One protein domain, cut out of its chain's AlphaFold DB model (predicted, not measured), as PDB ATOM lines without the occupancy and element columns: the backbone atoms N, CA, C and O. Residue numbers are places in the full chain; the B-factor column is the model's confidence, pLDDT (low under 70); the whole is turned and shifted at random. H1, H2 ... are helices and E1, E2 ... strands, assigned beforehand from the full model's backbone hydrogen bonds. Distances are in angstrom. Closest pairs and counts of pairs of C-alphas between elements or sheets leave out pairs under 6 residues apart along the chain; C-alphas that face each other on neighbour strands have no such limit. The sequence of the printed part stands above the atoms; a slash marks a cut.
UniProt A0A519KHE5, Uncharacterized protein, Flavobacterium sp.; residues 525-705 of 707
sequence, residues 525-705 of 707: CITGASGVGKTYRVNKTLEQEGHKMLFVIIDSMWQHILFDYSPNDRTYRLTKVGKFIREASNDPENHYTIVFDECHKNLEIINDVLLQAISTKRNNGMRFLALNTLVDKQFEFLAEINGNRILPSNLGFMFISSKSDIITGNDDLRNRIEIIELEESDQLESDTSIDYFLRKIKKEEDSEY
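This is residues 525 to 705 of the 707 residues of an uncharacterized protein of Flavobacterium sp. (UniProt A0A519KHE5). A twisted sheet of five parallel strands makes the core, with H1 packed over one face and H2 and the small H5 over the other, in three layers; H8 packs at the E8 edge. The hairpin E3 E4, with H4 beside E4, lies at one end of the longest axis, and H7 at the other. The printed part has 181 residues with eight named helices and eight named strands, in the order E1 H1 E2 E3 E4 H2 E5 H3 H4 E6 E7 H5 H6 E8 H7 H8, a mixed class; the sheet's order is E2 E5 E7 E1 E8. It is compact, with a radius of gyration of the C-alphas of 16.9 A, and spans 52 by 33 by 32 A.

Find C-alpha 525 at (-17.094, -22.713, 13.597), where E1 runs to residue 527. H1, residues 534 to 544, covers 15.5 A, and E2, 548 to 553, covers 16.9 A. E3, 563 to 566, and E4, 571 to 574, come before H2, 576 to 586, of 15.4 A. Next find E5, 592 to 597, of 16.0 A, H3, 603 to 610, H4, 632 to 635, and E6, 644 to 646. E7, 651 to 656, covers 17.3 A from C-alpha 651 at (-24.039, -10.488, 20.536). H5, 660 to 664, H6, 667 to 670, E8, 674 to 677, and H7, 680 to 684, follow. H8, 690 to 704, covers 22.7 A and ends at (-4.781, -19.920, -0.701).

Across the sheet find N 550 and O 593 at 3.0 A, N 652 and O 592 at 2.8 A, N 526 and O 655 at 2.8 A, and N 525 and O 674 at 2.7 A. E1, H1, E2 and E7, H5 H6, E8 are split strand-helix-strand units, same-way strands with other strands between them, both right-handed crossovers. H1 runs along E7 at a height over the sheet of 8.1 A, and H2 along E5 at 9.1 A on the opposite face. H5 is over E1, on the same face as H2; H5 and H6 only just touch, only at the corner, with 3 pairs of C-alphas within 8 A. H3 is close to but not clearly touching H6, their closest C-alphas, Asn 607 and Leu 669, 7.1 A apart. In the antiparallel hairpin E3 E4, N 564 and O 573 are 2.8 A apart. The closest C-alphas of E4 and H4, Leu 574 and Gln 634, are 7.0 A apart. E6 pairs with no named strand. H8 is on the sheet, C-alphas Ile 676 and Ile 697 being the closest of E8 and H8 at 6.5 A; H1 and H7 are near each other. H1, H2, H3, H5 and H8 have every O i to N i+4 pair within hydrogen-bond range; H7 has 0 of 1, but 2 of 2 O i to N i+3 pairs, and H4 and H6 are too short.

The farthest C-alphas, Asn 568 and Tyr 705, are 57.7 A apart. The printed part has no cut; the link H3 to H4, residues 611 to 631, is long. Mean pLDDT of the printed part is 83.5, and it is under 70 at 19 residues, among them 555 to 559 and 698 to 705.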
ATOM      1  N   CYS A 525     -16.913 -21.289  13.337       94.19
ATOM      2  CA  CYS A 525     -17.094 -22.713  13.597       94.19
ATOM      3  C   CYS A 525     -15.758 -23.395  13.836       94.19
ATOM      4  O   CYS A 525     -14.877 -23.378  12.984       94.19
ATOM      5  N   ILE A 526     -15.654 -24.065  14.974       93.62
ATOM      6  CA  ILE A 526     -14.492 -24.857  15.343       93.62
ATOM      7  C   ILE A 526     -14.752 -26.322  15.005       93.62
ATOM      8  O   ILE A 526     -15.650 -26.953  15.573       93.62
ATOM      9  N   THR A 527     -13.960 -26.864  14.087       93.00
ATOM     10  CA  THR A 527     -13.972 -28.271  13.681       93.00
ATOM     11  C   THR A 527     -12.763 -29.014  14.255       93.00
ATOM     12  O   THR A 527     -11.866 -28.419  14.849       93.00
ATOM     13  N   GLY A 528     -12.774 -30.344  14.182       88.69
ATOM     14  CA  GLY A 528     -11.658 -31.191  14.614       88.69
ATOM     15  C   GLY A 528     -12.132 -32.516  15.201       88.69
ATOM     16  O   GLY A 528     -13.308 -32.667  15.559       88.69
ATOM     17  N   ALA A 529     -11.227 -33.484  15.335       86.44
ATOM     18  CA  ALA A 529     -11.561 -34.830  15.803       86.44
ATOM     19  C   ALA A 529     -12.179 -34.844  17.220       86.44
ATOM     20  O   ALA A 529     -12.116 -33.877  17.989       86.44
ATOM     21  N   SER A 530     -12.845 -35.941  17.585       85.56
ATOM     22  CA  SER A 530     -13.343 -36.098  18.959       85.56
ATOM     23  C   SER A 530     -12.168 -36.123  19.940       85.56
ATOM     24  O   SER A 530     -11.142 -36.726  19.651       85.56
ATOM     25  N   GLY A 531     -12.303 -35.456  21.087       81.19
ATOM     26  CA  GLY A 531     -11.245 -35.411  22.100       81.19
ATOM     27  C   GLY A 531     -10.178 -34.328  21.910       81.19
ATOM     28  O   GLY A 531      -9.411 -34.112  22.840       81.19
ATOM     29  N   VAL A 532     -10.174 -33.560  20.808       85.44
ATOM     30  CA  VAL A 532      -9.169 -32.491  20.571       85.44
ATOM     31  C   VAL A 532      -9.340 -31.239  21.455       85.44
ATOM     32  O   VAL A 532      -8.575 -30.291  21.345       85.44
ATOM     33  N   GLY A 533     -10.316 -31.218  22.371       85.31
ATOM     34  CA  GLY A 533     -10.482 -30.129  23.343       85.31
ATOM     35  C   GLY A 533     -11.276 -28.908  22.856       85.31
ATOM     36  O   GLY A 533     -11.214 -27.863  23.500       85.31
ATOM     37  N   LYS A 534     -12.056 -29.023  21.766       91.06
ATOM     38  CA  LYS A 534     -12.839 -27.916  21.165       91.06
ATOM     39  C   LYS A 534     -13.705 -27.159  22.180       91.06
ATOM     40  O   LYS A 534     -13.505 -25.966  22.385       91.06
ATOM     41  N   THR A 535     -14.628 -27.855  22.849       90.56
ATOM     42  CA  THR A 535     -15.561 -27.261  23.824       90.56
ATOM     43  C   THR A 535     -14.824 -26.619  24.995       90.56
ATOM     44  O   THR A 535     -15.155 -25.507  25.393       90.56
ATOM     45  N   TYR A 536     -13.773 -27.276  25.498       88.06
ATOM     46  CA  TYR A 536     -12.937 -26.738  26.570       88.06
ATOM     47  C   TYR A 536     -12.255 -25.428  26.159       88.06
ATOM     48  O   TYR A 536     -12.303 -24.451  26.903       88.06
ATOM     49  N   ARG A 537     -11.662 -25.389  24.959       88.19
ATOM     50  CA  ARG A 537     -10.974 -24.203  24.444       88.19
ATOM     51  C   ARG A 537     -11.954 -23.048  24.231       88.19
ATOM     52  O   ARG A 537     -11.699 -21.977  24.760       88.19
ATOM     53  N   VAL A 538     -13.099 -23.278  23.573       91.62
ATOM     54  CA  VAL A 538     -14.155 -22.254  23.401       91.62
ATOM     55  C   VAL A 538     -14.619 -21.696  24.741       91.62
ATOM     56  O   VAL A 538     -14.685 -20.481  24.900       91.62
ATOM     57  N   ASN A 539     -14.908 -22.570  25.709       89.75
ATOM     58  CA  ASN A 539     -15.371 -22.141  27.024       89.75
ATOM     59  C   ASN A 539     -14.326 -21.259  27.720       89.75
ATOM     60  O   ASN A 539     -14.627 -20.142  28.125       89.75
ATOM     61  N   LYS A 540     -13.069 -21.720  27.768       88.62
ATOM     62  CA  LYS A 540     -11.970 -20.981  28.397       88.62
ATOM     63  C   LYS A 540     -11.709 -19.635  27.713       88.62
ATOM     64  O   LYS A 540     -11.459 -18.654  28.404       88.62
ATOM     65  N   THR A 541     -11.803 -19.575  26.384       90.88
ATOM     66  CA  THR A 541     -11.684 -18.322  25.626       90.88
ATOM     67  C   THR A 541     -12.769 -17.326  26.011       90.88
ATOM     68  O   THR A 541     -12.469 -16.188  26.356       90.88
ATOM     69  N   LEU A 542     -14.033 -17.751  25.992       92.00
ATOM     70  CA  LEU A 542     -15.156 -16.872  26.316       92.00
ATOM     71  C   LEU A 542     -15.136 -16.426  27.785       92.00
ATOM     72  O   LEU A 542     -15.478 -15.280  28.068       92.00
ATOM     73  N   GLU A 543     -14.705 -17.293  28.707       89.06
ATOM     74  CA  GLU A 543     -14.541 -16.957  30.128       89.06
ATOM     75  C   GLU A 543     -13.443 -15.906  30.335       89.06
ATOM     76  O   GLU A 543     -13.655 -14.934  31.059       89.06
ATOM     77  N   GLN A 544     -12.288 -16.069  29.681       86.81
ATOM     78  CA  GLN A 544     -11.171 -15.121  29.766       86.81
ATOM     79  C   GLN A 544     -11.531 -13.732  29.229       86.81
ATOM     80  O   GLN A 544     -11.103 -12.729  29.793       86.81
ATOM     81  N   GLU A 545     -12.339 -13.679  28.174       84.94
ATOM     82  CA  GLU A 545     -12.789 -12.439  27.532       84.94
ATOM     83  C   GLU A 545     -14.043 -11.848  28.213       84.94
ATOM     84  O   GLU A 545     -14.583 -10.833  27.774       84.94
ATOM     85  N   GLY A 546     -14.536 -12.477  29.289       88.44
ATOM     86  CA  GLY A 546     -15.666 -11.978  30.076       88.44
ATOM     87  C   GLY A 546     -17.020 -12.053  29.364       88.44
ATOM     88  O   GLY A 546     -17.932 -11.293  29.692       88.44
ATOM     89  N   HIS A 547     -17.179 -12.951  28.389       92.56
ATOM     90  CA  HIS A 547     -18.448 -13.121  27.693       92.56
ATOM     91  C   HIS A 547     -19.476 -13.811  28.594       92.56
ATOM     92  O   HIS A 547     -19.233 -14.880  29.158       92.56
ATOM     93  N   LYS A 548     -20.694 -13.272  28.630       95.31
ATOM     94  CA  LYS A 548     -21.869 -14.051  29.021       95.31
ATOM     95  C   LYS A 548     -22.130 -15.073  27.924       95.31
ATOM     96  O   LYS A 548     -22.263 -14.713  26.754       95.31
ATOM     97  N   MET A 549     -22.215 -16.350  28.282       94.44
ATOM     98  CA  MET A 549     -22.314 -17.428  27.300       94.44
ATOM     99  C   MET A 549     -23.526 -18.331  27.512       94.44
ATOM    100  O   MET A 549     -23.901 -18.642  28.641       94.44
ATOM    101  N   LEU A 550     -24.119 -18.772  26.402       95.62
ATOM    102  CA  LEU A 550     -25.176 -19.780  26.378       95.62
ATOM    103  C   LEU A 550     -24.718 -20.970  25.535       95.62
ATOM    104  O   LEU A 550     -24.636 -20.858  24.315       95.62
ATOM    105  N   PHE A 551     -24.490 -22.114  26.178       92.69
ATOM    106  CA  PHE A 551     -24.249 -23.378  25.484       92.69
ATOM    107  C   PHE A 551     -25.565 -24.042  25.080       92.69
ATOM    108  O   PHE A 551     -26.475 -24.219  25.896       92.69
ATOM    109  N   VAL A 552     -25.652 -24.423  23.809       91.06
ATOM    110  CA  VAL A 552     -26.814 -25.054  23.191       91.06
ATOM    111  C   VAL A 552     -26.357 -26.317  22.481       91.06
ATOM    112  O   VAL A 552     -25.530 -26.258  21.580       91.06
ATOM    113  N   ILE A 553     -26.933 -27.454  22.858       84.62
ATOM    114  CA  ILE A 553     -26.840 -28.691  22.082       84.62
ATOM    115  C   ILE A 553     -28.162 -28.810  21.334       84.62
ATOM    116  O   ILE A 553     -29.218 -28.869  21.965       84.62
ATOM    117  N   ILE A 554     -28.109 -28.793  20.004       75.69
ATOM    118  CA  ILE A 554     -29.309 -28.947  19.183       75.69
ATOM    119  C   ILE A 554     -29.590 -30.442  19.043       75.69
ATOM    120  O   ILE A 554     -28.786 -31.182  18.475       75.69
ATOM    121  N   ASP A 555     -30.732 -30.884  19.562       68.69
ATOM    122  CA  ASP A 555     -31.240 -32.236  19.347       68.69
ATOM    123  C   ASP A 555     -32.344 -32.251  18.268       68.69
ATOM    124  O   ASP A 555     -32.797 -31.210  17.785       68.69
ATOM    125  N   SER A 556     -32.756 -33.446  17.840       61.00
ATOM    126  CA  SER A 556     -33.758 -33.633  16.781       61.00
ATOM    127  C   SER A 556     -35.201 -33.327  17.207       61.00
ATOM    128  O   SER A 556     -36.098 -33.381  16.369       61.00
ATOM    129  N   MET A 557     -35.457 -33.017  18.482       62.69
ATOM    130  CA  MET A 557     -36.791 -32.695  19.002       62.69
ATOM    131  C   MET A 557     -37.107 -31.195  18.959       62.69
ATOM    132  O   MET A 557     -38.251 -30.808  19.210       62.69
ATOM    133  N   TRP A 558     -36.136 -30.337  18.632       67.12
ATOM    134  CA  TRP A 558     -36.363 -28.896  18.526       67.12
ATOM    135  C   TRP A 558     -37.164 -28.566  17.267       67.12
ATOM    136  O   TRP A 558     -36.725 -28.828  16.150       67.12
ATOM    137  N   GLN A 559     -38.326 -27.939  17.452       67.56
ATOM    138  CA  GLN A 559     -39.151 -27.455  16.340       67.56
ATOM    139  C   GLN A 559     -38.671 -26.096  15.811       67.56
ATOM    140  O   GLN A 559     -38.857 -25.803  14.635       67.56
ATOM    141  N   HIS A 560     -38.067 -25.256  16.666       82.12
ATOM    142  CA  HIS A 560     -37.495 -23.965  16.278       82.12
ATOM    143  C   HIS A 560     -36.465 -23.467  17.317       82.12
ATOM    144  O   HIS A 560     -36.631 -23.684  18.515       82.12
ATOM    145  N   ILE A 561     -35.402 -22.766  16.892       85.94
ATOM    146  CA  ILE A 561     -34.333 -22.316  17.815       85.94
ATOM    147  C   ILE A 561     -34.768 -21.148  18.705       85.94
ATOM    148  O   ILE A 561     -34.329 -21.057  19.849       85.94
ATOM    149  N   LEU A 562     -35.595 -20.226  18.204       88.81
ATOM    150  CA  LEU A 562     -35.830 -18.918  18.842       88.81
ATOM    151  C   LEU A 562     -37.111 -18.820  19.685       88.81
ATOM    152  O   LEU A 562     -37.211 -17.961  20.565       88.81
ATOM    153  N   PHE A 563     -38.104 -19.664  19.418       86.38
ATOM    154  CA  PHE A 563     -39.416 -19.613  20.059       86.38
ATOM    155  C   PHE A 563     -40.097 -20.979  19.993       86.38
ATOM    156  O   PHE A 563     -39.881 -21.717  19.044       86.38
ATOM    157  N   ASP A 564     -40.967 -21.260  20.955       82.94
ATOM    158  CA  ASP A 564     -41.812 -22.447  21.002       82.94
ATOM    159  C   ASP A 564     -43.283 -22.037  20.949       82.94
ATOM    160  O   ASP A 564     -43.692 -21.035  21.549       82.94
ATOM    161  N   TYR A 565     -44.104 -22.825  20.258       79.94
ATOM    162  CA  TYR A 565     -45.553 -22.674  20.322       79.94
ATOM    163  C   TYR A 565     -46.097 -23.427  21.537       79.94
ATOM    164  O   TYR A 565     -45.870 -24.626  21.676       79.94
ATOM    165  N   SER A 566     -46.837 -22.741  22.410       77.25
ATOM    166  CA  SER A 566     -47.566 -23.380  23.507       77.25
ATOM    167  C   SER A 566     -48.992 -23.713  23.055       77.25
ATOM    168  O   SER A 566     -49.789 -22.788  22.879       77.25
ATOM    169  N   PRO A 567     -49.361 -25.001  22.892       66.19
ATOM    170  CA  PRO A 567     -50.700 -25.377  22.433       66.19
ATOM    171  C   PRO A 567     -51.800 -25.024  23.438       66.19
ATOM    172  O   PRO A 567     -52.918 -24.702  23.038       66.19
ATOM    173  N   ASN A 568     -51.469 -25.053  24.734       66.31
ATOM    174  CA  ASN A 568     -52.412 -24.794  25.823       66.31
ATOM    175  C   ASN A 568     -52.882 -23.335  25.830       66.31
ATOM    176  O   ASN A 568     -54.077 -23.077  25.933       66.31
ATOM    177  N   ASP A 569     -51.953 -22.398  25.629       70.81
ATOM    178  CA  ASP A 569     -52.257 -20.963  25.661       70.81
ATOM    179  C   ASP A 569     -52.419 -20.365  24.256       70.81
ATOM    180  O   ASP A 569     -52.778 -19.200  24.102       70.81
ATOM    181  N   ARG A 570     -52.158 -21.162  23.210       72.69
ATOM    182  CA  ARG A 570     -52.139 -20.761  21.794       72.69
ATOM    183  C   ARG A 570     -51.227 -19.559  21.505       72.69
ATOM    184  O   ARG A 570     -51.500 -18.778  20.594       72.69
ATOM    185  N   THR A 571     -50.128 -19.429  22.249       76.94
ATOM    186  CA  THR A 571     -49.153 -18.329  22.127       76.94
ATOM    187  C   THR A 571     -47.742 -18.837  21.857       76.94
ATOM    188  O   THR A 571     -47.352 -19.884  22.376       76.94
ATOM    189  N   TYR A 572     -46.946 -18.045  21.139       81.44
ATOM    190  CA  TYR A 572     -45.505 -18.257  21.006       81.44
ATOM    191  C   TYR A 572     -44.750 -17.708  22.220       81.44
ATOM    192  O   TYR A 572     -45.041 -16.611  22.693       81.44
ATOM    193  N   ARG A 573     -43.767 -18.461  22.716       84.00
ATOM    194  CA  ARG A 573     -42.899 -18.082  23.838       84.00
ATOM    195  C   ARG A 573     -41.441 -18.177  23.411       84.00
ATOM    196  O   ARG A 573     -41.078 -19.094  22.691       84.00
ATOM    197  N   LEU A 574     -40.592 -17.263  23.876       88.00
ATOM    198  CA  LEU A 574     -39.157 -17.332  23.583       88.00
ATOM    199  C   LEU A 574     -38.508 -18.579  24.202       88.00
ATOM    200  O   LEU A 574     -38.715 -18.865  25.389       88.00
ATOM    201  N   THR A 575     -37.661 -19.252  23.423       90.25
ATOM    202  CA  THR A 575     -36.767 -20.321  23.902       90.25
ATOM    203  C   THR A 575     -35.639 -19.730  24.754       90.25
ATOM    204  O   THR A 575     -35.543 -18.514  24.952       90.25
ATOM    205  N   LYS A 576     -34.727 -20.579  25.244       89.69
ATOM    206  CA  LYS A 576     -33.497 -20.117  25.910       89.69
ATOM    207  C   LYS A 576     -32.677 -19.180  25.017       89.69
ATOM    208  O   LYS A 576     -32.245 -18.139  25.494       89.69
ATOM    209  N   VAL A 577     -32.547 -19.496  23.725       92.88
ATOM    210  CA  VAL A 577     -31.813 -18.657  22.763       92.88
ATOM    211  C   VAL A 577     -32.518 -17.318  22.555       92.88
ATOM    212  O   VAL A 577     -31.889 -16.273  22.688       92.88
ATOM    213  N   GLY A 578     -33.836 -17.319  22.320       92.56
ATOM    214  CA  GLY A 578     -34.599 -16.078  22.162       92.56
ATOM    215  C   GLY A 578     -34.525 -15.165  23.393       92.56
ATOM    216  O   GLY A 578     -34.370 -13.950  23.264       92.56
ATOM    217  N   LYS A 579     -34.584 -15.741  24.603       94.31
ATOM    218  CA  LYS A 579     -34.424 -14.997  25.865       94.31
ATOM    219  C   LYS A 579     -33.017 -14.425  26.029       94.31
ATOM    220  O   LYS A 579     -32.886 -13.296  26.481       94.31
ATOM    221  N   PHE A 580     -31.992 -15.170  25.630       95.81
ATOM    222  CA  PHE A 580     -30.603 -14.721  25.708       95.81
ATOM    223  C   PHE A 580     -30.319 -13.550  24.757       95.81
ATOM    224  O   PHE A 580     -29.647 -12.594  25.129       95.81
ATOM    225  N   ILE A 581     -30.929 -13.550  23.565       94.94
ATOM    226  CA  ILE A 581     -30.894 -12.401  22.642       94.94
ATOM    227  C   ILE A 581     -31.556 -11.164  23.275       94.94
ATOM    228  O   ILE A 581     -31.055 -10.049  23.132       94.94
ATOM    229  N   ARG A 582     -32.666 -11.349  24.004       93.75
ATOM    230  CA  ARG A 582     -33.319 -10.268  24.762       93.75
ATOM    231  C   ARG A 582     -32.428  -9.709  25.860       93.75
ATOM    232  O   ARG A 582     -32.386  -8.497  26.035       93.75
ATOM    233  N   GLU A 583     -31.724 -10.575  26.578       93.19
ATOM    234  CA  GLU A 583     -30.767 -10.157  27.600       93.19
ATOM    235  C   GLU A 583     -29.647  -9.305  26.991       93.19
ATOM    236  O   GLU A 583     -29.447  -8.175  27.431       93.19
ATOM    237  N   ALA A 584     -29.030  -9.773  25.901       92.50
ATOM    238  CA  ALA A 584     -27.989  -9.033  25.184       92.50
ATOM    239  C   ALA A 584     -28.457  -7.650  24.702       92.50
ATOM    240  O   ALA A 584     -27.722  -6.671  24.800       92.50
ATOM    241  N   SER A 585     -29.702  -7.555  24.222       89.38
ATOM    242  CA  SER A 585     -30.304  -6.290  23.783       89.38
ATOM    243  C   SER A 585     -30.532  -5.299  24.929       89.38
ATOM    244  O   SER A 585     -30.487  -4.089  24.707       89.38
ATOM    245  N   ASN A 586     -30.808  -5.795  26.135       88.06
ATOM    246  CA  ASN A 586     -31.056  -4.965  27.315       88.06
ATOM    247  C   ASN A 586     -29.761  -4.552  28.034       88.06
ATOM    248  O   ASN A 586     -29.790  -3.633  28.851       88.06
ATOM    249  N   ASP A 587     -28.645  -5.211  27.724       87.38
ATOM    250  CA  ASP A 587     -27.344  -5.041  28.371       87.38
ATOM    251  C   ASP A 587     -26.229  -4.839  27.321       87.38
ATOM    252  O   ASP A 587     -25.413  -5.735  27.092       87.38
ATOM    253  N   PRO A 588     -26.197  -3.675  26.639       84.12
ATOM    254  CA  PRO A 588     -25.285  -3.417  25.519       84.12
ATOM    255  C   PRO A 588     -23.811  -3.241  25.925       84.12
ATOM    256  O   PRO A 588     -22.959  -3.106  25.048       84.12
ATOM    257  N   GLU A 589     -23.518  -3.197  27.229       85.56
ATOM    258  CA  GLU A 589     -22.177  -2.960  27.783       85.56
ATOM    259  C   GLU A 589     -21.375  -4.257  27.964       85.56
ATOM    260  O   GLU A 589     -20.152  -4.212  28.068       85.56
ATOM    261  N   ASN A 590     -22.042  -5.416  27.965       89.38
ATOM    262  CA  ASN A 590     -21.409  -6.725  28.125       89.38
ATOM    263  C   ASN A 590     -21.410  -7.517  26.814       89.38
ATOM    264  O   ASN A 590     -22.324  -7.390  25.997       89.38
ATOM    265  N   HIS A 591     -20.412  -8.383  26.634       93.56
ATOM    266  CA  HIS A 591     -20.347  -9.300  25.499       93.56
ATOM    267  C   HIS A 591     -21.193 -10.550  25.734       93.56
ATOM    268  O   HIS A 591     -21.119 -11.175  26.790       93.56
ATOM    269  N   TYR A 592     -21.959 -10.947  24.720       96.25
ATOM    270  CA  TYR A 592     -22.794 -12.146  24.742       96.25
ATOM    271  C   TYR A 592     -22.396 -13.091  23.616       96.25
ATOM    272  O   TYR A 592     -22.295 -12.655  22.472       96.25
ATOM    273  N   THR A 593     -22.240 -14.384  23.897       97.00
ATOM    274  CA  THR A 593     -21.977 -15.395  22.859       97.00
ATOM    275  C   THR A 593     -22.876 -16.612  23.020       97.00
ATOM    276  O   THR A 593     -22.937 -17.225  24.084       97.00
ATOM    277  N   ILE A 594     -23.560 -16.993  21.943       97.00
ATOM    278  CA  ILE A 594     -24.293 -18.262  21.874       97.00
ATOM    279  C   ILE A 594     -23.372 -19.306  21.242       97.00
ATOM    280  O   ILE A 594     -22.871 -19.094  20.137       97.00
ATOM    281  N   VAL A 595     -23.161 -20.422  21.935       96.19
ATOM    282  CA  VAL A 595     -22.320 -21.531  21.480       96.19
ATOM    283  C   VAL A 595     -23.205 -22.718  21.120       96.19
ATOM    284  O   VAL A 595     -23.856 -23.294  21.990       96.19
ATOM    285  N   PHE A 596     -23.222 -23.089  19.843       94.00
ATOM    286  CA  PHE A 596     -23.905 -24.284  19.355       94.00
ATOM    287  C   PHE A 596     -22.923 -25.450  19.289       94.00
ATOM    288  O   PHE A 596     -22.104 -25.524  18.370       94.00
ATOM    289  N   ASP A 597     -23.006 -26.347  20.267       92.25
ATOM    290  CA  ASP A 597     -22.165 -27.537  20.326       92.25
ATOM    291  C   ASP A 597     -22.753 -28.674  19.483       92.25
ATOM    292  O   ASP A 597     -23.971 -28.848  19.392       92.25
ATOM    293  N   GLU A 598     -21.867 -29.441  18.852       90.12
ATOM    294  CA  GLU A 598     -22.197 -30.528  17.928       90.12
ATOM    295  C   GLU A 598     -23.194 -30.114  16.822       90.12
ATOM    296  O   GLU A 598     -24.100 -30.866  16.455       90.12
ATOM    297  N   CYS A 599     -23.012 -28.913  16.260       90.12
ATOM    298  CA  CYS A 599     -23.969 -28.281  15.345       90.12
ATOM    299  C   CYS A 599     -24.252 -29.096  14.069       90.12
ATOM    300  O   CYS A 599     -25.351 -29.023  13.520       90.12
ATOM    301  N   HIS A 600     -23.305 -29.936  13.632       88.94
ATOM    302  CA  HIS A 600     -23.466 -30.828  12.477       88.94
ATOM    303  C   HIS A 600     -24.631 -31.820  12.614       88.94
ATOM    304  O   HIS A 600     -25.066 -32.381  11.611       88.94
ATOM    305  N   LYS A 601     -25.140 -32.059  13.831       86.75
ATOM    306  CA  LYS A 601     -26.276 -32.964  14.062       86.75
ATOM    307  C   LYS A 601     -27.598 -32.413  13.534       86.75
ATOM    308  O   LYS A 601     -28.499 -33.201  13.265       86.75
ATOM    309  N   ASN A 602     -27.725 -31.093  13.395       82.69
ATOM    310  CA  ASN A 602     -28.937 -30.455  12.892       82.69
ATOM    311  C   ASN A 602     -28.602 -29.082  12.280       82.69
ATOM    312  O   ASN A 602     -28.830 -28.035  12.882       82.69
ATOM    313  N   LEU A 603     -28.004 -29.089  11.085       84.19
ATOM    314  CA  LEU A 603     -27.649 -27.855  10.370       84.19
ATOM    315  C   LEU A 603     -28.853 -27.167   9.726       84.19
ATOM    316  O   LEU A 603     -28.826 -25.955   9.541       84.19
ATOM    317  N   GLU A 604     -29.903 -27.920   9.399       81.31
ATOM    318  CA  GLU A 604     -31.099 -27.402   8.729       81.31
ATOM    319  C   GLU A 604     -31.780 -26.316   9.572       81.31
ATOM    320  O   GLU A 604     -32.027 -25.215   9.086       81.31
ATOM    321  N   ILE A 605     -31.946 -26.556  10.875       78.69
ATOM    322  CA  ILE A 605     -32.577 -25.583  11.774       78.69
ATOM    323  C   ILE A 605     -31.728 -24.311  11.969       78.69
ATOM    324  O   ILE A 605     -32.274 -23.219  12.129       78.69
ATOM    325  N   ILE A 606     -30.392 -24.423  11.925       81.50
ATOM    326  CA  ILE A 606     -29.481 -23.263  11.929       81.50
ATOM    327  C   ILE A 606     -29.638 -22.493  10.616       81.50
ATOM    328  O   ILE A 606     -29.728 -21.263  10.639       81.50
ATOM    329  N   ASN A 607     -29.699 -23.211   9.492       80.19
ATOM    330  CA  ASN A 607     -29.814 -22.616   8.172       80.19
ATOM    331  C   ASN A 607     -31.122 -21.814   8.041       80.19
ATOM    332  O   ASN A 607     -31.108 -20.627   7.723       80.19
ATOM    333  N   ASP A 608     -32.254 -22.391   8.415       74.50
ATOM    334  CA  ASP A 608     -33.547 -21.727   8.236       74.50
ATOM    335  C   ASP A 608     -33.711 -20.453   9.079       74.50
ATOM    336  O   ASP A 608     -34.410 -19.518   8.681       74.50
ATOM    337  N   VAL A 609     -33.056 -20.392  10.243       76.69
ATOM    338  CA  VAL A 609     -33.367 -19.390  11.273       76.69
ATOM    339  C   VAL A 609     -32.245 -18.369  11.480       76.69
ATOM    340  O   VAL A 609     -32.521 -17.198  11.753       76.69
ATOM    341  N   LEU A 610     -30.979 -18.781  11.367       87.25
ATOM    342  CA  LEU A 610     -29.826 -17.988  11.810       87.25
ATOM    343  C   LEU A 610     -28.880 -17.547  10.684       87.25
ATOM    344  O   LEU A 610     -27.970 -16.768  10.952       87.25
ATOM    345  N   LEU A 611     -29.080 -17.934   9.419       84.50
ATOM    346  CA  LEU A 611     -28.137 -17.585   8.334       84.50
ATOM    347  C   LEU A 611     -27.875 -16.087   8.161       84.50
ATOM    348  O   LEU A 611     -26.788 -15.691   7.735       84.50
ATOM    349  N   GLN A 612     -28.878 -15.253   8.437       86.44
ATOM    350  CA  GLN A 612     -28.758 -13.793   8.352       86.44
ATOM    351  C   GLN A 612     -28.265 -13.171   9.668       86.44
ATOM    352  O   GLN A 612     -27.887 -12.003   9.700       86.44
ATOM    353  N   ALA A 613     -28.242 -13.955  10.744       89.88
ATOM    354  CA  ALA A 613     -27.800 -13.554  12.072       89.88
ATOM    355  C   ALA A 613     -26.297 -13.765  12.296       89.88
ATOM    356  O   ALA A 613     -25.695 -13.057  13.098       89.88
ATOM    357  N   ILE A 614     -25.701 -14.742  11.610       91.12
ATOM    358  CA  ILE A 614     -24.363 -15.273  11.926       91.12
ATOM    359  C   ILE A 614     -23.231 -14.671  11.084       91.12
ATOM    360  O   ILE A 614     -22.069 -14.985  11.322       91.12
ATOM    361  N   SER A 615     -23.547 -13.829  10.096       87.31
ATOM    362  CA  SER A 615     -22.570 -13.347   9.117       87.31
ATOM    363  C   SER A 615     -22.571 -11.830   8.997       87.31
ATOM    364  O   SER A 615     -23.608 -11.232   8.715       87.31
ATOM    365  N   THR A 616     -21.399 -11.214   9.136       84.12
ATOM    366  CA  THR A 616     -21.153  -9.814   8.761       84.12
ATOM    367  C   THR A 616     -20.648  -9.685   7.318       84.12
ATOM    368  O   THR A 616     -20.720  -8.601   6.743       84.12
ATOM    369  N   LYS A 617     -20.211 -10.786   6.681       80.06
ATOM    370  CA  LYS A 617     -19.765 -10.808   5.270       80.06
ATOM    371  C   LYS A 617     -20.880 -10.476   4.266       80.06
ATOM    372  O   LYS A 617     -20.603 -10.149   3.114       80.06
ATOM    373  N   ARG A 618     -22.151 -10.572   4.670       72.00
ATOM    374  CA  ARG A 618     -23.328 -10.282   3.831       72.00
ATOM    375  C   ARG A 618     -24.115  -9.092   4.377       72.00
ATOM    376  O   ARG A 618     -23.889  -8.635   5.491       72.00
ATOM    377  N   ASN A 619     -25.037  -8.566   3.568       74.56
ATOM    378  CA  ASN A 619     -25.946  -7.473   3.946       74.56
ATOM    379  C   ASN A 619     -25.237  -6.215   4.490       74.56
ATOM    380  O   ASN A 619     -25.778  -5.526   5.353       74.56
ATOM    381  N   ASN A 620     -24.032  -5.909   3.995       74.50
ATOM    382  CA  ASN A 620     -23.200  -4.783   4.445       74.50
ATOM    383  C   ASN A 620     -22.930  -4.790   5.965       74.50
ATOM    384  O   ASN A 620     -22.996  -3.744   6.606       74.50
ATOM    385  N   GLY A 621     -22.688  -5.966   6.555       73.56
ATOM    386  CA  GLY A 621     -22.436  -6.108   7.993       73.56
ATOM    387  C   GLY A 621     -23.694  -6.161   8.862       73.56
ATOM    388  O   GLY A 621     -23.591  -6.398  10.065       73.56
ATOM    389  N   MET A 622     -24.887  -5.973   8.285       78.31
ATOM    390  CA  MET A 622     -26.137  -6.027   9.042       78.31
ATOM    391  C   MET A 622     -26.548  -7.468   9.345       78.31
ATOM    392  O   MET A 622     -26.811  -8.259   8.437       78.31
ATOM    393  N   ARG A 623     -26.691  -7.768  10.639       91.25
ATOM    394  CA  ARG A 623     -27.137  -9.067  11.154       91.25
ATOM    395  C   ARG A 623     -28.565  -8.976  11.665       91.25
ATOM    396  O   ARG A 623     -28.888  -8.068  12.433       91.25
ATOM    397  N   PHE A 624     -29.420  -9.908  11.258       90.25
ATOM    398  CA  PHE A 624     -30.840  -9.863  11.603       90.25
ATOM    399  C   PHE A 624     -31.504 -11.237  11.668       90.25
ATOM    400  O   PHE A 624     -31.008 -12.216  11.114       90.25
ATOM    401  N   LEU A 625     -32.655 -11.286  12.339       87.38
ATOM    402  CA  LEU A 625     -33.539 -12.446  12.386       87.38
ATOM    403  C   LEU A 625     -34.595 -12.335  11.283       87.38
ATOM    404  O   LEU A 625     -35.316 -11.337  11.208       87.38
ATOM    405  N   ALA A 626     -34.700 -13.367  10.444       74.75
ATOM    406  CA  ALA A 626     -35.751 -13.491   9.440       74.75
ATOM    407  C   ALA A 626     -36.993 -14.128  10.086       74.75
ATOM    408  O   ALA A 626     -37.135 -15.347  10.128       74.75
ATOM    409  N   LEU A 627     -37.869 -13.298  10.656       78.75
ATOM    410  CA  LEU A 627     -39.066 -13.749  11.369       78.75
ATOM    411  C   LEU A 627     -40.311 -13.660  10.479       78.75
ATOM    412  O   LEU A 627     -40.446 -12.755   9.657       78.75
ATOM    413  N   ASN A 628     -41.257 -14.580  10.672       73.19
ATOM    414  CA  ASN A 628     -42.591 -14.447  10.088       73.19
ATOM    415  C   ASN A 628     -43.475 -13.511  10.940       73.19
ATOM    416  O   ASN A 628     -43.206 -13.259  12.117       73.19
ATOM    417  N   THR A 629     -44.572 -13.020  10.361       70.81
ATOM    418  CA  THR A 629     -45.467 -12.036  10.998       70.81
ATOM    419  C   THR A 629     -46.138 -12.526  12.286       70.81
ATOM    420  O   THR A 629     -46.577 -11.707  13.092       70.81
ATOM    421  N   LEU A 630     -46.223 -13.843  12.511       68.12
ATOM    422  CA  LEU A 630     -46.866 -14.422  13.696       68.12
ATOM    423  C   LEU A 630     -45.982 -14.342  14.946       68.12
ATOM    424  O   LEU A 630     -46.501 -14.265  16.060       68.12
ATOM    425  N   VAL A 631     -44.660 -14.361  14.767       76.06
ATOM    426  CA  VAL A 631     -43.679 -14.445  15.865       76.06
ATOM    427  C   VAL A 631     -42.854 -13.177  16.038       76.06
ATOM    428  O   VAL A 631     -42.241 -12.999  17.088       76.06
ATOM    429  N   ASP A 632     -42.902 -12.270  15.062       80.31
ATOM    430  CA  ASP A 632     -42.220 -10.974  15.087       80.31
ATOM    431  C   ASP A 632     -42.519 -10.165  16.365       80.31
ATOM    432  O   ASP A 632     -41.607  -9.621  16.988       80.31
ATOM    433  N   LYS A 633     -43.767 -10.225  16.854       81.25
ATOM    434  CA  LYS A 633     -44.197  -9.585  18.111       81.25
ATOM    435  C   LYS A 633     -43.360  -9.986  19.331       81.25
ATOM    436  O   LYS A 633     -43.179  -9.200  20.254       81.25
ATOM    437  N   GLN A 634     -42.832 -11.213  19.365       81.88
ATOM    438  CA  GLN A 634     -42.015 -11.681  20.493       81.88
ATOM    439  C   GLN A 634     -40.626 -11.023  20.536       81.88
ATOM    440  O   GLN A 634     -39.974 -11.061  21.587       81.88
ATOM    441  N   PHE A 635     -40.210 -10.408  19.423       87.69
ATOM    442  CA  PHE A 635     -38.907  -9.789  19.189       87.69
ATOM    443  C   PHE A 635     -38.980  -8.268  18.997       87.69
ATOM    444  O   PHE A 635     -37.987  -7.667  18.603       87.69
ATOM    445  N   GLU A 636     -40.094  -7.615  19.348       86.31
ATOM    446  CA  GLU A 636     -40.249  -6.146  19.291       86.31
ATOM    447  C   GLU A 636     -39.216  -5.376  20.131       86.31
ATOM    448  O   GLU A 636     -38.988  -4.190  19.906       86.31
ATOM    449  N   PHE A 637     -38.556  -6.053  21.074       83.81
ATOM    450  CA  PHE A 637     -37.437  -5.496  21.833       83.81
ATOM    451  C   PHE A 637     -36.178  -5.261  20.976       83.81
ATOM    452  O   PHE A 637     -35.284  -4.538  21.405       83.81
ATOM    453  N   LEU A 638     -36.095  -5.861  19.782       81.88
ATOM    454  CA  LEU A 638     -35.037  -5.623  18.805       81.88
ATOM    455  C   LEU A 638     -35.430  -4.504  17.838       81.88
ATOM    456  O   LEU A 638     -36.578  -4.414  17.388       81.88
ATOM    457  N   ALA A 639     -34.439  -3.696  17.459       78.88
ATOM    458  CA  ALA A 639     -34.606  -2.660  16.449       78.88
ATOM    459  C   ALA A 639     -35.045  -3.271  15.108       78.88
ATOM    460  O   ALA A 639     -34.544  -4.316  14.700       78.88
ATOM    461  N   GLU A 640     -35.965  -2.613  14.406       81.06
ATOM    462  CA  GLU A 640     -36.453  -3.067  13.104       81.06
ATOM    463  C   GLU A 640     -35.882  -2.203  11.980       81.06
ATOM    464  O   GLU A 640     -35.993  -0.976  12.012       81.06
ATOM    465  N   ILE A 641     -35.298  -2.843  10.965       68.56
ATOM    466  CA  ILE A 641     -34.843  -2.180   9.738       68.56
ATOM    467  C   ILE A 641     -35.326  -3.005   8.545       68.56
ATOM    468  O   ILE A 641     -35.012  -4.188   8.422       68.56
ATOM    469  N   ASN A 642     -36.090  -2.375   7.645       64.81
ATOM    470  CA  ASN A 642     -36.635  -3.008   6.436       64.81
ATOM    471  C   ASN A 642     -37.426  -4.306   6.711       64.81
ATOM    472  O   ASN A 642     -37.327  -5.258   5.939       64.81
ATOM    473  N   GLY A 643     -38.187  -4.353   7.812       67.38
ATOM    474  CA  GLY A 643     -38.976  -5.525   8.207       67.38
ATOM    475  C   GLY A 643     -38.164  -6.668   8.826       67.38
ATOM    476  O   GLY A 643     -38.701  -7.754   9.008       67.38
ATOM    477  N   ASN A 644     -36.885  -6.443   9.142       76.06
ATOM    478  CA  ASN A 644     -36.028  -7.422   9.802       76.06
ATOM    479  C   ASN A 644     -35.646  -6.952  11.210       76.06
ATOM    480  O   ASN A 644     -35.315  -5.779  11.408       76.06
ATOM    481  N   ARG A 645     -35.638  -7.876  12.178       86.50
ATOM    482  CA  ARG A 645     -35.219  -7.605  13.562       86.50
ATOM    483  C   ARG A 645     -33.700  -7.668  13.668       86.50
ATOM    484  O   ARG A 645     -33.113  -8.742  13.545       86.50
ATOM    485  N   ILE A 646     -33.069  -6.518  13.867       88.38
ATOM    486  CA  ILE A 646     -31.616  -6.362  13.907       88.38
ATOM    487  C   ILE A 646     -31.067  -6.890  15.223       88.38
ATOM    488  O   ILE A 646     -31.565  -6.565  16.302       88.38
ATOM    489  N   LEU A 647     -30.015  -7.697  15.125       90.44
ATOM    490  CA  LEU A 647     -29.337  -8.231  16.294       90.44
ATOM    491  C   LEU A 647     -28.431  -7.181  16.939       90.44
ATOM    492  O   LEU A 647     -27.813  -6.376  16.238       90.44
ATOM    493  N   PRO A 648     -28.318  -7.194  18.275       89.50
ATOM    494  CA  PRO A 648     -27.496  -6.227  18.976       89.50
ATOM    495  C   PRO A 648     -26.001  -6.497  18.701       89.50
ATOM    496  O   PRO A 648     -25.566  -7.640  18.541       89.50
ATOM    497  N   SER A 649     -25.197  -5.433  18.591       88.00
ATOM    498  CA  SER A 649     -23.786  -5.513  18.170       88.00
ATOM    499  C   SER A 649     -22.880  -6.236  19.171       88.00
ATOM    500  O   SER A 649     -21.831  -6.746  18.786       88.00
ATOM    501  N   ASN A 650     -23.294  -6.316  20.435       92.81
ATOM    502  CA  ASN A 650     -22.600  -7.016  21.515       92.81
ATOM    503  C   ASN A 650     -22.878  -8.538  21.544       92.81
ATOM    504  O   ASN A 650     -22.268  -9.253  22.344       92.81
ATOM    505  N   LEU A 651     -23.746  -9.057  20.667       94.94
ATOM    506  CA  LEU A 651     -24.039 -10.488  20.536       94.94
ATOM    507  C   LEU A 651     -23.201 -11.149  19.429       94.94
ATOM    508  O   LEU A 651     -23.143 -10.649  18.304       94.94
ATOM    509  N   GLY A 652     -22.614 -12.305  19.726       94.50
ATOM    510  CA  GLY A 652     -21.861 -13.153  18.802       94.50
ATOM    511  C   GLY A 652     -22.335 -14.608  18.803       94.50
ATOM    512  O   GLY A 652     -23.117 -15.030  19.662       94.50
ATOM    513  N   PHE A 653     -21.843 -15.380  17.835       95.00
ATOM    514  CA  PHE A 653     -22.160 -16.802  17.685       95.00
ATOM    515  C   PHE A 653     -20.887 -17.622  17.487       95.00
ATOM    516  O   PHE A 653     -19.995 -17.226  16.738       95.00
ATOM    517  N   MET A 654     -20.830 -18.792  18.120       95.25
ATOM    518  CA  MET A 654     -19.812 -19.805  17.859       95.25
ATOM    519  C   MET A 654     -20.463 -21.162  17.618       95.25
ATOM    520  O   MET A 654     -21.471 -21.506  18.236       95.25
ATOM    521  N   PHE A 655     -19.860 -21.939  16.732       94.81
ATOM    522  CA  PHE A 655     -20.286 -23.289  16.396       94.81
ATOM    523  C   PHE A 655     -19.158 -24.269  16.700       94.81
ATOM    524  O   PHE A 655     -17.983 -23.942  16.534       94.81
ATOM    525  N   ILE A 656     -19.500 -25.471  17.145       94.75
ATOM    526  CA  ILE A 656     -18.539 -26.550  17.375       94.75
ATOM    527  C   ILE A 656     -19.030 -27.787  16.635       94.75
ATOM    528  O   ILE A 656     -20.199 -28.166  16.724       94.75
ATOM    529  N   SER A 657     -18.130 -28.440  15.908       93.00
ATOM    530  CA  SER A 657     -18.438 -29.672  15.192       93.00
ATOM    531  C   SER A 657     -17.297 -30.677  15.286       93.00
ATOM    532  O   SER A 657     -16.129 -30.342  15.125       93.00
ATOM    533  N   SER A 658     -17.628 -31.948  15.510       91.56
ATOM    534  CA  SER A 658     -16.690 -33.066  15.359       91.56
ATOM    535  C   SER A 658     -16.634 -33.638  13.934       91.56
ATOM    536  O   SER A 658     -15.906 -34.598  13.683       91.56
ATOM    537  N   LYS A 659     -17.389 -33.061  12.989       90.81
ATOM    538  CA  LYS A 659     -17.486 -33.490  11.588       90.81
ATOM    539  C   LYS A 659     -17.153 -32.326  10.654       90.81
ATOM    540  O   LYS A 659     -18.056 -31.589  10.265       90.81
ATOM    541  N   SER A 660     -15.867 -32.162  10.326       88.50
ATOM    542  CA  SER A 660     -15.385 -31.082   9.446       88.50
ATOM    543  C   SER A 660     -16.051 -31.157   8.068       88.50
ATOM    544  O   SER A 660     -16.700 -30.201   7.658       88.50
ATOM    545  N   ASP A 661     -16.055 -32.344   7.450       88.12
ATOM    546  CA  ASP A 661     -16.620 -32.596   6.111       88.12
ATOM    547  C   ASP A 661     -18.093 -32.184   5.954       88.12
ATOM    548  O   ASP A 661     -18.513 -31.733   4.893       88.12
ATOM    549  N   ILE A 662     -18.900 -32.330   7.012       88.50
ATOM    550  CA  ILE A 662     -20.326 -31.962   6.970       88.50
ATOM    551  C   ILE A 662     -20.489 -30.436   6.970       88.50
ATOM    552  O   ILE A 662     -21.384 -29.908   6.315       88.50
ATOM    553  N   ILE A 663     -19.630 -29.727   7.706       89.69
ATOM    554  CA  ILE A 663     -19.650 -28.263   7.777       89.69
ATOM    555  C   ILE A 663     -19.092 -27.669   6.483       89.69
ATOM    556  O   ILE A 663     -19.707 -26.776   5.905       89.69
ATOM    557  N   THR A 664     -17.960 -28.184   6.000       85.81
ATOM    558  CA  THR A 664     -17.315 -27.710   4.768       85.81
ATOM    559  C   THR A 664     -18.107 -28.076   3.514       85.81
ATOM    560  O   THR A 664     -18.095 -27.308   2.554       85.81
ATOM    561  N   GLY A 665     -18.844 -29.192   3.531       84.88
ATOM    562  CA  GLY A 665     -19.764 -29.598   2.466       84.88
ATOM    563  C   GLY A 665     -21.097 -28.837   2.434       84.88
ATOM    564  O   GLY A 665     -21.880 -29.032   1.506       84.88
ATOM    565  N   ASN A 666     -21.386 -27.981   3.423       86.56
ATOM    566  CA  ASN A 666     -22.571 -27.123   3.431       86.56
ATOM    567  C   ASN A 666     -22.215 -25.726   2.906       86.56
ATOM    568  O   ASN A 666     -21.821 -24.846   3.672       86.56
ATOM    569  N   ASP A 667     -22.376 -25.518   1.598       84.31
ATOM    570  CA  ASP A 667     -21.969 -24.278   0.924       84.31
ATOM    571  C   ASP A 667     -22.600 -23.013   1.527       84.31
ATOM    572  O   ASP A 667     -21.949 -21.970   1.607       84.31
ATOM    573  N   ASP A 668     -23.866 -23.058   1.953       81.38
ATOM    574  CA  ASP A 668     -24.541 -21.860   2.464       81.38
ATOM    575  C   ASP A 668     -24.020 -21.456   3.846       81.38
ATOM    576  O   ASP A 668     -23.827 -20.266   4.099       81.38
ATOM    577  N   LEU A 669     -23.715 -22.432   4.709       84.50
ATOM    578  CA  LEU A 669     -23.076 -22.169   5.993       84.50
ATOM    579  C   LEU A 669     -21.611 -21.762   5.795       84.50
ATOM    580  O   LEU A 669     -21.220 -20.691   6.256       84.50
ATOM    581  N   ARG A 670     -20.826 -22.550   5.048       85.56
ATOM    582  CA  ARG A 670     -19.397 -22.300   4.782       85.56
ATOM    583  C   ARG A 670     -19.138 -20.884   4.270       85.56
ATOM    584  O   ARG A 670     -18.219 -20.225   4.735       85.56
ATOM    585  N   ASN A 671     -19.974 -20.375   3.366       83.88
ATOM    586  CA  ASN A 671     -19.810 -19.034   2.793       83.88
ATOM    587  C   ASN A 671     -20.170 -17.878   3.750       83.88
ATOM    588  O   ASN A 671     -20.162 -16.712   3.340       83.88
ATOM    589  N   ARG A 672     -20.571 -18.169   4.991       86.19
ATOM    590  CA  ARG A 672     -21.112 -17.187   5.941       86.19
ATOM    591  C   ARG A 672     -20.382 -17.136   7.266       86.19
ATOM    592  O   ARG A 672     -20.494 -16.112   7.939       86.19
ATOM    593  N   ILE A 673     -19.655 -18.185   7.617       90.88
ATOM    594  CA  ILE A 673     -18.909 -18.305   8.867       90.88
ATOM    595  C   ILE A 673     -17.421 -18.488   8.577       90.88
ATOM    596  O   ILE A 673     -17.052 -18.874   7.472       90.88
ATOM    597  N   GLU A 674     -16.580 -18.221   9.567       92.12
ATOM    598  CA  GLU A 674     -15.179 -18.647   9.515       92.12
ATOM    599  C   GLU A 674     -15.067 -20.066  10.057       92.12
ATOM    600  O   GLU A 674     -15.706 -20.385  11.059       92.12
ATOM    601  N   ILE A 675     -14.277 -20.920   9.417       90.94
ATOM    602  CA  ILE A 675     -14.046 -22.292   9.877       90.94
ATOM    603  C   ILE A 675     -12.616 -22.367  10.401       90.94
ATOM    604  O   ILE A 675     -11.709 -21.832   9.782       90.94
ATOM    605  N   ILE A 676     -12.430 -22.992  11.561       90.88
ATOM    606  CA  ILE A 676     -11.118 -23.246  12.153       90.88
ATOM    607  C   ILE A 676     -11.048 -24.722  12.500       90.88
ATOM    608  O   ILE A 676     -11.828 -25.193  13.330       90.88
ATOM    609  N   GLU A 677     -10.086 -25.438  11.931       89.56
ATOM    610  CA  GLU A 677      -9.818 -26.822  12.308       89.56
ATOM    611  C   GLU A 677      -8.798 -26.883  13.452       89.56
ATOM    612  O   GLU A 677      -7.714 -26.298  13.372       89.56
ATOM    613  N   LEU A 678      -9.161 -27.554  14.551       88.69
ATOM    614  CA  LEU A 678      -8.264 -27.833  15.673       88.69
ATOM    615  C   LEU A 678      -7.669 -29.234  15.568       88.69
ATOM    616  O   LEU A 678      -8.388 -30.231  15.449       88.69
ATOM    617  N   GLU A 679      -6.353 -29.290  15.720       86.88
ATOM    618  CA  GLU A 679      -5.558 -30.510  15.746       86.88
ATOM    619  C   GLU A 679      -5.162 -30.884  17.183       86.88
ATOM    620  O   GLU A 679      -5.314 -30.104  18.124       86.88
ATOM    621  N   GLU A 680      -4.611 -32.083  17.382       80.81
ATOM    622  CA  GLU A 680      -4.095 -32.498  18.697       80.81
ATOM    623  C   GLU A 680      -2.944 -31.603  19.185       80.81
ATOM    624  O   GLU A 680      -2.829 -31.333  20.380       80.81
ATOM    625  N   SER A 681      -2.126 -31.090  18.260       79.31
ATOM    626  CA  SER A 681      -1.029 -30.156  18.538       79.31
ATOM    627  C   SER A 681      -1.520 -28.857  19.190       79.31
ATOM    628  O   SER A 681      -0.845 -28.311  20.065       79.31
ATOM    629  N   ASP A 682      -2.736 -28.417  18.856       80.62
ATOM    630  CA  ASP A 682      -3.359 -27.225  19.428       80.62
ATOM    631  C   ASP A 682      -3.722 -27.407  20.911       80.62
ATOM    632  O   ASP A 682      -3.987 -26.426  21.599       80.62
ATOM    633  N   GLN A 683      -3.716 -28.623  21.470       72.44
ATOM    634  CA  GLN A 683      -3.906 -28.817  22.916       72.44
ATOM    635  C   GLN A 683      -2.726 -28.314  23.748       72.44
ATOM    636  O   GLN A 683      -2.905 -27.957  24.913       72.44
ATOM    637  N   LEU A 684      -1.532 -28.287  23.154       70.62
ATOM    638  CA  LEU A 684      -0.301 -27.847  23.807       70.62
ATOM    639  C   LEU A 684      -0.148 -26.318  23.781       70.62
ATOM    640  O   LEU A 684       0.707 -25.776  24.479       70.62
ATOM    641  N   GLU A 685      -0.981 -25.621  23.002       76.19
ATOM    642  CA  GLU A 685      -0.931 -24.170  22.863       76.19
ATOM    643  C   GLU A 685      -1.520 -23.469  24.094       76.19
ATOM    644  O   GLU A 685      -2.689 -23.659  24.450       76.19
ATOM    645  N   SER A 686      -0.705 -22.627  24.731       73.75
ATOM    646  CA  SER A 686      -1.060 -21.949  25.985       73.75
ATOM    647  C   SER A 686      -2.003 -20.762  25.785       73.75
ATOM    648  O   SER A 686      -2.758 -20.423  26.702       73.75
ATOM    649  N   ASP A 687      -1.985 -20.157  24.593       80.31
ATOM    650  CA  ASP A 687      -2.866 -19.049  24.241       80.31
ATOM    651  C   ASP A 687      -4.285 -19.559  23.969       80.31
ATOM    652  O   ASP A 687      -4.527 -20.344  23.049       80.31
ATOM    653  N   THR A 688      -5.230 -19.111  24.792       80.38
ATOM    654  CA  THR A 688      -6.659 -19.416  24.679       80.38
ATOM    655  C   THR A 688      -7.499 -18.161  24.442       80.38
ATOM    656  O   THR A 688      -8.692 -18.192  24.698       80.38
ATOM    657  N   SER A 689      -6.911 -17.065  23.957       83.88
ATOM    658  CA  SER A 689      -7.622 -15.815  23.639       83.88
ATOM    659  C   SER A 689      -8.439 -15.896  22.342       83.88
ATOM    660  O   SER A 689      -8.238 -16.787  21.511       83.88
ATOM    661  N   ILE A 690      -9.326 -14.920  22.107       84.19
ATOM    662  CA  ILE A 690      -9.994 -14.772  20.797       84.19
ATOM    663  C   ILE A 690      -8.964 -14.514  19.683       84.19
ATOM    664  O   ILE A 690      -9.151 -14.960  18.548       84.19
ATOM    665  N   ASP A 691      -7.850 -13.847  19.995       83.88
ATOM    666  CA  ASP A 691      -6.787 -13.564  19.029       83.88
ATOM    667  C   ASP A 691      -6.134 -14.831  18.476       83.88
ATOM    668  O   ASP A 691      -5.734 -14.848  17.311       83.88
ATOM    669  N   TYR A 692      -6.066 -15.908  19.262       85.50
ATOM    670  CA  TYR A 692      -5.606 -17.204  18.767       85.50
ATOM    671  C   TYR A 692      -6.481 -17.705  17.605       85.50
ATOM    672  O   TYR A 692      -5.952 -18.054  16.546       85.50
ATOM    673  N   PHE A 693      -7.809 -17.655  17.752       86.19
ATOM    674  CA  PHE A 693      -8.735 -18.056  16.690       86.19
ATOM    675  C   PHE A 693      -8.617 -17.156  15.456       86.19
ATOM    676  O   PHE A 693      -8.479 -17.647  14.336       86.19
ATOM    677  N   LEU A 694      -8.579 -15.836  15.652       81.75
ATOM    678  CA  LEU A 694      -8.460 -14.877  14.550       81.75
ATOM    679  C   LEU A 694      -7.141 -15.015  13.774       81.75
ATOM    680  O   LEU A 694      -7.109 -14.769  12.569       81.75
ATOM    681  N   ARG A 695      -6.047 -15.419  14.432       84.38
ATOM    682  CA  ARG A 695      -4.771 -15.699  13.755       84.38
ATOM    683  C   ARG A 695      -4.812 -16.978  12.922       84.38
ATOM    684  O   ARG A 695      -4.163 -16.997  11.878       84.38
ATOM    685  N   LYS A 696      -5.537 -18.021  13.350       81.25
ATOM    686  CA  LYS A 696      -5.698 -19.238  12.533       81.25
ATOM    687  C   LYS A 696      -6.468 -18.945  11.242       81.25
ATOM    688  O   LYS A 696      -5.996 -19.347  10.188       81.25
ATOM    689  N   ILE A 697      -7.529 -18.137  11.313       82.06
ATOM    690  CA  ILE A 697      -8.296 -17.699  10.129       82.06
ATOM    691  C   ILE A 697      -7.384 -16.999   9.106       82.06
ATOM    692  O   ILE A 697      -7.351 -17.372   7.939       82.06
ATOM    693  N   LYS A 698      -6.574 -16.027   9.551       67.88
ATOM    694  CA  LYS A 698      -5.670 -15.275   8.657       67.88
ATOM    695  C   LYS A 698      -4.586 -16.137   8.000       67.88
ATOM    696  O   LYS A 698      -4.235 -15.900   6.853       67.88
ATOM    697  N   LYS A 699      -4.046 -17.130   8.718       62.19
ATOM    698  CA  LYS A 699      -3.025 -18.038   8.166       62.19
ATOM    699  C   LYS A 699      -3.563 -18.910   7.030       62.19
ATOM    700  O   LYS A 699      -2.793 -19.261   6.141       62.19
ATOM    701  N   GLU A 700      -4.846 -19.264   7.065       58.00
ATOM    702  CA  GLU A 700      -5.488 -20.047   6.006       58.00
ATOM    703  C   GLU A 700      -5.742 -19.187   4.755       58.00
ATOM    704  O   GLU A 700      -5.409 -19.626   3.654       58.00
ATOM    705  N   GLU A 701      -6.185 -17.930   4.915       56.66
ATOM    706  CA  GLU A 701      -6.365 -16.980   3.798       56.66
ATOM    707  C   GLU A 701      -5.049 -16.683   3.054       56.66
ATOM    708  O   GLU A 701      -5.028 -16.660   1.825       56.66
ATOM    709  N   ASP A 702      -3.930 -16.526   3.770       48.16
ATOM    710  CA  ASP A 702      -2.612 -16.292   3.153       48.16
ATOM    711  C   ASP A 702      -2.078 -17.526   2.390       48.16
ATOM    712  O   ASP A 702      -1.267 -17.385   1.473       48.16
ATOM    713  N   SER A 703      -2.536 -18.737   2.732       47.66
ATOM    714  CA  SER A 703      -2.095 -19.988   2.094       47.66
ATOM    715  C   SER A 703      -2.797 -20.286   0.758       47.66
ATOM    716  O   SER A 703      -2.194 -20.910  -0.120       47.66
ATOM    717  N   GLU A 704      -4.022 -19.780   0.556       45.00
ATOM    718  CA  GLU A 704      -4.781 -19.920  -0.701       45.00
ATOM    719  C   GLU A 704      -4.212 -19.066  -1.853       45.00
ATOM    720  O   GLU A 704      -4.471 -19.362  -3.017       45.00
ATOM    721  N   TYR A 705      -3.379 -18.056  -1.566       42.09
ATOM    722  CA  TYR A 705      -2.746 -17.193  -2.580       42.09
ATOM    723  C   TYR A 705      -1.353 -17.658  -3.046       42.09
ATOM    724  O   TYR A 705      -0.718 -16.974  -3.854       42.09
TER     725      TYR A 705